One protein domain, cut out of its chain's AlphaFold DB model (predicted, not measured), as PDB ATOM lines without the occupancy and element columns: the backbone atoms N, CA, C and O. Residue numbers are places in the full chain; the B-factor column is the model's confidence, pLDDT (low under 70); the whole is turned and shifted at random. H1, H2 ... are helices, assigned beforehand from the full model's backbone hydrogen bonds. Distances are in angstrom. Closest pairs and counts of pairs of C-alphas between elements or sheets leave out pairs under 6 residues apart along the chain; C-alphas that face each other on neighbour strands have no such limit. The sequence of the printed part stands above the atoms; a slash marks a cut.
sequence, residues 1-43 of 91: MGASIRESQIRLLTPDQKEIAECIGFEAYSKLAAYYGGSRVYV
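What this domain is: This is residues 1 to 43 of the 91 residues of the protein "Mor domain-containing protein" of Clostridium sp. AM51-4 (UniProt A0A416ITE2). Two helices of similar length, H2 and H3, make an open V, its corner at the single residue between them, Gly 25. The short helix H1 lies to one side of this V, after an opening stretch of residues 1 to 6, and the closing stretch of residues 37 to 43 runs on from the end of H3 on the opposite side. The printed part has 43 residues with three named helices, H1, H2 and H3 in that order along the chain, and no named strand; its class is all helix. It is compact, with a radius of gyration of the C-alphas of 9.8 A, and the C-alphas span 27 by 26 by 17 A along their three main axes.

Where its parts are: Residues 1 to 6 come before the first named element. H1 covers residues 7 to 10, Glu 7 to Ile 10, and its first and last C-alphas are 5.1 A apart; C-alpha 7 is at (-26.305, -18.212, 7.198). H2 covers residues 15 to 24, Pro 15 to Ile 24, and is 14.5 A from first to last C-alpha, beginning with C-alpha 15 at (-15.618, -9.624, 13.958). H3 covers residues 26 to 36, Phe 26 to Tyr 36, and is 14.9 A long by the same measure; with 11 residues it is the longest helix. Its C-alpha 36 is at (-6.835, -23.503, 5.588), and residues 37 to 43 follow it.

How they stand to each other: H1 and H2 are close but not clearly touching, with 1 pair of C-alphas within 8 A, that of Ile 10 and Lys 18 at 7.3 A. H1 and H3 are apart, but only just, with their closest C-alphas 8.5 A from each other. H2 and H3 touch only at the corner by their link, and only just, with 3 pairs of C-alphas within 8 A; their closest C-alphas are those of Ala 21 and Tyr 29, 5.3 A apart. Their lines stand at a steep tilt of 67 degrees, and they run opposite ways. In H2 and H3 every pair of backbone O of residue i and N of residue i+4 is within hydrogen-bond range; H1, with 4 residues, is too short for such a pair, and its 1 pair of O i and N i+3 is within range.

The domain as a whole: The two C-alphas farthest apart are those of Ser 8 and Tyr 42, at 27.0 A, and the C-alphas of Met 1 and Val 43 are 25.3 A apart. Residue 1 is the chain's first residue, and the printed part ends at residue 43 of a chain of 91. The printed part has no cut. The links from H1 to H2 and from H2 to H3 are tight, and no link between the helices is long. The mean pLDDT of the printed part is 89.1, and the model's confidence is under 70 at residues 1 to 3.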
ATOM      1  N   MET A   1     -17.258 -31.370  -3.539       45.91
ATOM      2  CA  MET A   1     -18.328 -30.581  -2.889       45.91
ATOM      3  C   MET A   1     -17.715 -29.860  -1.704       45.91
ATOM      4  O   MET A   1     -17.508 -30.481  -0.672       45.91
ATOM      5  N   GLY A   2     -17.299 -28.605  -1.887       59.47
ATOM      6  CA  GLY A   2     -16.768 -27.800  -0.785       59.47
ATOM      7  C   GLY A   2     -17.915 -27.372   0.120       59.47
ATOM      8  O   GLY A   2     -18.939 -26.912  -0.381       59.47
ATOM      9  N   ALA A   3     -17.781 -27.574   1.429       65.94
ATOM     10  CA  ALA A   3     -18.767 -27.094   2.384       65.94
ATOM     11  C   ALA A   3     -18.856 -25.563   2.286       65.94
ATOM     12  O   ALA A   3     -17.854 -24.873   2.470       65.94
ATOM     13  N   SER A   4     -20.041 -25.045   1.968       80.50
ATOM     14  CA  SER A   4     -20.316 -23.610   2.022       80.50
ATOM     15  C   SER A   4     -20.821 -23.259   3.419       80.50
ATOM     16  O   SER A   4     -21.666 -23.972   3.967       80.50
ATOM     17  N   ILE A   5     -20.304 -22.179   4.000       85.44
ATOM     18  CA  ILE A   5     -20.777 -21.652   5.282       85.44
ATOM     19  C   ILE A   5     -22.249 -21.257   5.139       85.44
ATOM     20  O   ILE A   5     -22.633 -20.570   4.194       85.44
ATOM     21  N   ARG A   6     -23.076 -21.724   6.078       87.12
ATOM     22  CA  ARG A   6     -24.514 -21.435   6.130       87.12
ATOM     23  C   ARG A   6     -24.771 -20.109   6.836       87.12
ATOM     24  O   ARG A   6     -24.014 -19.725   7.723       87.12
ATOM     25  N   GLU A   7     -25.902 -19.471   6.546       83.25
ATOM     26  CA  GLU A   7     -26.305 -18.212   7.198       83.25
ATOM     27  C   GLU A   7     -26.319 -18.288   8.731       83.25
ATOM     28  O   GLU A   7     -25.899 -17.351   9.411       83.25
ATOM     29  N   SER A   8     -26.745 -19.422   9.291       87.81
ATOM     30  CA  SER A   8     -26.736 -19.643  10.741       87.81
ATOM     31  C   SER A   8     -25.327 -19.618  11.341       87.81
ATOM     32  O   SER A   8     -25.158 -19.230  12.492       87.81
ATOM     33  N   GLN A   9     -24.313 -19.994  10.561       88.50
ATOM     34  CA  GLN A   9     -22.916 -20.043  10.984       88.50
ATOM     35  C   GLN A   9     -22.209 -18.697  10.799       88.50
ATOM     36  O   GLN A   9     -21.280 -18.405  11.543       88.50
ATOM     37  N   ILE A  10     -22.672 -17.847   9.873       86.12
ATOM     38  CA  ILE A  10     -22.126 -16.494   9.666       86.12
ATOM     39  C   ILE A  10     -22.179 -15.676  10.963       86.12
ATOM     40  O   ILE A  10     -21.246 -14.944  11.279       86.12
ATOM     41  N   ARG A  11     -23.245 -15.838  11.756       88.88
ATOM     42  CA  ARG A  11     -23.422 -15.137  13.043       88.88
ATOM     43  C   ARG A  11     -22.437 -15.580  14.129       88.88
ATOM     44  O   ARG A  11     -22.316 -14.891  15.133       88.88
ATOM     45  N   LEU A  12     -21.780 -16.724  13.940       93.12
ATOM     46  CA  LEU A  12     -20.805 -17.285  14.875       93.12
ATOM     47  C   LEU A  12     -19.365 -16.877  14.536       93.12
ATOM     48  O   LEU A  12     -18.454 -17.200  15.294       93.12
ATOM     49  N   LEU A  13     -19.150 -16.199  13.401       92.38
ATOM     50  CA  LEU A  13     -17.841 -15.674  13.033       92.38
ATOM     51  C   LEU A  13     -17.432 -14.556  13.992       92.38
ATOM     52  O   LEU A  13     -18.256 -13.738  14.410       92.38
ATOM     53  N   THR A  14     -16.141 -14.497  14.309       94.50
ATOM     54  CA  THR A  14     -15.579 -13.342  15.014       94.50
ATOM     55  C   THR A  14     -15.690 -12.078  14.145       94.50
ATOM     56  O   THR A  14     -15.852 -12.192  12.925       94.50
ATOM     57  N   PRO A  15     -15.576 -10.868  14.727       95.25
ATOM     58  CA  PRO A  15     -15.618  -9.624  13.958       95.25
ATOM     59  C   PRO A  15     -14.642  -9.612  12.769       95.25
ATOM     60  O   PRO A  15     -15.078  -9.413  11.640       95.25
ATOM     61  N   ASP A  16     -13.372  -9.959  12.992       93.00
ATOM     62  CA  ASP A  16     -12.349 -10.010  11.935       93.00
ATOM     63  C   ASP A  16     -12.682 -11.038  10.841       93.00
ATOM     64  O   ASP A  16     -12.500 -10.794   9.652       93.00
ATOM     65  N   GLN A  17     -13.194 -12.213  11.227       93.19
ATOM     66  CA  GLN A  17     -13.601 -13.244  10.268       93.19
ATOM     67  C   GLN A  17     -14.769 -12.778   9.402       93.19
ATOM     68  O   GLN A  17     -14.815 -13.080   8.209       93.19
ATOM     69  N   LYS A  18     -15.711 -12.047  10.002       93.50
ATOM     70  CA  LYS A  18     -16.849 -11.468   9.300       93.50
ATOM     71  C   LYS A  18     -16.403 -10.362   8.346       93.50
ATOM     72  O   LYS A  18     -16.828 -10.383   7.200       93.50
ATOM     73  N   GLU A  19     -15.503  -9.480   8.773       95.31
ATOM     74  CA  GLU A  19     -14.934  -8.433   7.918       95.31
ATOM     75  C   GLU A  19     -14.222  -9.035   6.697       95.31
ATOM     76  O   GLU A  19     -14.457  -8.617   5.563       95.31
ATOM     77  N   ILE A  20     -13.421 -10.090   6.899       94.31
ATOM     78  CA  ILE A  20     -12.792 -10.817   5.788       94.31
ATOM     79  C   ILE A  20     -13.864 -11.414   4.868       94.31
ATOM     80  O   ILE A  20     -13.775 -11.252   3.652       94.31
ATOM     81  N   ALA A  21     -14.871 -12.094   5.423       93.88
ATOM     82  CA  ALA A  21     -15.930 -12.729   4.642       93.88
ATOM     83  C   ALA A  21     -16.776 -11.724   3.844       93.88
ATOM     84  O   ALA A  21     -17.174 -12.031   2.723       93.88
ATOM     85  N   GLU A  22     -17.020 -10.529   4.378       94.12
ATOM     86  CA  GLU A  22     -17.701  -9.434   3.681       94.12
ATOM     87  C   GLU A  22     -16.814  -8.820   2.588       94.12
ATOM     88  O   GLU A  22     -17.309  -8.495   1.511       94.12
ATOM     89  N   CYS A  23     -15.501  -8.735   2.820       96.38
ATOM     90  CA  CYS A  23     -14.533  -8.210   1.857       96.38
ATOM     91  C   CYS A  23     -14.390  -9.092   0.602       96.38
ATOM     92  O   CYS A  23     -14.337  -8.576  -0.513       96.38
ATOM     93  N   ILE A  24     -14.341 -10.422   0.758       94.75
ATOM     94  CA  ILE A  24     -14.102 -11.361  -0.361       94.75
ATOM     95  C   ILE A  24     -15.346 -12.152  -0.795       94.75
ATOM     96  O   ILE A  24     -15.304 -12.873  -1.793       94.75
ATOM     97  N   GLY A  25     -16.437 -12.055  -0.036       94.25
ATOM     98  CA  GLY A  25     -17.654 -12.842  -0.204       94.25
ATOM     99  C   GLY A  25     -17.637 -14.188   0.537       94.25
ATOM    100  O   GLY A  25     -16.615 -14.873   0.657       94.25
ATOM    101  N   PHE A  26     -18.818 -14.620   0.990       90.56
ATOM    102  CA  PHE A  26     -18.986 -15.835   1.800       90.56
ATOM    103  C   PHE A  26     -18.581 -17.128   1.083       90.56
ATOM    104  O   PHE A  26     -18.104 -18.060   1.731       90.56
ATOM    105  N   GLU A  27     -18.726 -17.204  -0.241       91.50
ATOM    106  CA  GLU A  27     -18.292 -18.379  -1.006       91.50
ATOM    107  C   GLU A  27     -16.760 -18.524  -0.983       91.50
ATOM    108  O   GLU A  27     -16.233 -19.607  -0.715       91.50
ATOM    109  N   ALA A  28     -16.028 -17.429  -1.212       94.12
ATOM    110  CA  ALA A  28     -14.567 -17.425  -1.169       94.12
ATOM    111  C   ALA A  28     -14.052 -17.683   0.252       94.12
ATOM    112  O   ALA A  28     -13.144 -18.495   0.443       94.12
ATOM    113  N   TYR A  29     -14.688 -17.076   1.258       93.75
ATOM    114  CA  TYR A  29     -14.378 -17.355   2.657       93.75
ATOM    115  C   TYR A  29     -14.623 -18.826   3.025       93.75
ATOM    116  O   TYR A  29     -13.804 -19.432   3.710       93.75
ATOM    117  N   SER A  30     -15.684 -19.449   2.499       92.75
ATOM    118  CA  SER A  30     -15.948 -20.880   2.705       92.75
ATOM    119  C   SER A  30     -14.833 -21.758   2.136       92.75
ATOM    120  O   SER A  30     -14.403 -22.707   2.790       92.75
ATOM    121  N   LYS A  31     -14.308 -21.422   0.950       93.81
ATOM    122  CA  LYS A  31     -13.157 -22.124   0.355       93.81
ATOM    123  C   LYS A  31     -11.900 -21.960   1.213       93.81
ATOM    124  O   LYS A  31     -11.203 -22.945   1.450       93.81
ATOM    125  N   LEU A  32     -11.639 -20.750   1.720       93.12
ATOM    126  CA  LEU A  32     -10.524 -20.498   2.637       93.12
ATOM    127  C   LEU A  32     -10.659 -21.302   3.932       93.12
ATOM    128  O   LEU A  32      -9.707 -21.964   4.328       93.12
ATOM    129  N   ALA A  33     -11.831 -21.281   4.566       92.12
ATOM    130  CA  ALA A  33     -12.083 -22.010   5.804       92.12
ATOM    131  C   ALA A  33     -11.984 -23.530   5.609       92.12
ATOM    132  O   ALA A  33     -11.414 -24.219   6.450       92.12
ATOM    133  N   ALA A  34     -12.486 -24.052   4.486       91.88
ATOM    134  CA  ALA A  34     -12.415 -25.475   4.169       91.88
ATOM    135  C   ALA A  34     -10.978 -25.960   3.926       91.88
ATOM    136  O   ALA A  34     -10.651 -27.086   4.289       91.88
ATOM    137  N   TYR A  35     -10.129 -25.133   3.308       93.38
ATOM    138  CA  TYR A  35      -8.771 -25.534   2.938       93.38
ATOM    139  C   TYR A  35      -7.719 -25.195   4.005       93.38
ATOM    140  O   TYR A  35      -6.822 -25.991   4.265       93.38
ATOM    141  N   TYR A  36      -7.822 -24.023   4.633       93.06
ATOM    142  CA  TYR A  36      -6.835 -23.503   5.588       93.06
ATOM    143  C   TYR A  36      -7.339 -23.459   7.040       93.06
ATOM    144  O   TYR A  36      -6.635 -22.947   7.913       93.06
ATOM    145  N   GLY A  37      -8.546 -23.959   7.324       90.38
ATOM    146  CA  GLY A  37      -9.134 -23.948   8.665       90.38
ATOM    147  C   GLY A  37      -8.191 -24.517   9.733       90.38
ATOM    148  O   GLY A  37      -7.542 -25.538   9.529       90.38
ATOM    149  N   GLY A  38      -8.077 -23.826  10.870       87.62
ATOM    150  CA  GLY A  38      -7.155 -24.191  11.955       87.62
ATOM    151  C   GLY A  38      -5.693 -23.773  11.738       87.62
ATOM    152  O   GLY A  38      -4.890 -23.884  12.662       87.62
ATOM    153  N   SER A  39      -5.345 -23.244  10.560       91.75
ATOM    154  CA  SER A  39      -4.005 -22.729  10.249       91.75
ATOM    155  C   SER A  39      -3.933 -21.203  10.348       91.75
ATOM    156  O   SER A  39      -4.941 -20.500  10.270       91.75
ATOM    157  N   ARG A  40      -2.714 -20.664  10.477       89.56
ATOM    158  CA  ARG A  40      -2.450 -19.222  10.337       89.56
ATOM    159  C   ARG A  40      -2.102 -18.913   8.883       89.56
ATOM    160  O   ARG A  40      -1.048 -19.326   8.410       89.56
ATOM    161  N   VAL A  41      -2.974 -18.180   8.195       90.12
ATOM    162  CA  VAL A  41      -2.757 -17.742   6.808       90.12
ATOM    163  C   VAL A  41      -2.236 -16.311   6.806       90.12
ATOM    164  O   VAL A  41      -2.848 -15.417   7.385       90.12
ATOM    165  N   TYR A  42      -1.104 -16.089   6.145       91.31
ATOM    166  CA  TYR A  42      -0.573 -14.750   5.920       91.31
ATOM    167  C   TYR A  42      -1.170 -14.152   4.643       91.31
ATOM    168  O   TYR A  42      -1.017 -14.724   3.563       91.31
ATOM    169  N   VAL A  43      -1.804 -12.985   4.757       92.31
ATOM    170  CA  VAL A  43      -2.235 -12.189   3.601       92.31
ATOM    171  C   VAL A  43      -1.104 -11.235   3.224       92.31
ATOM    172  O   VAL A  43      -0.666 -10.414   4.034       92.31
TER     173      VAL A  43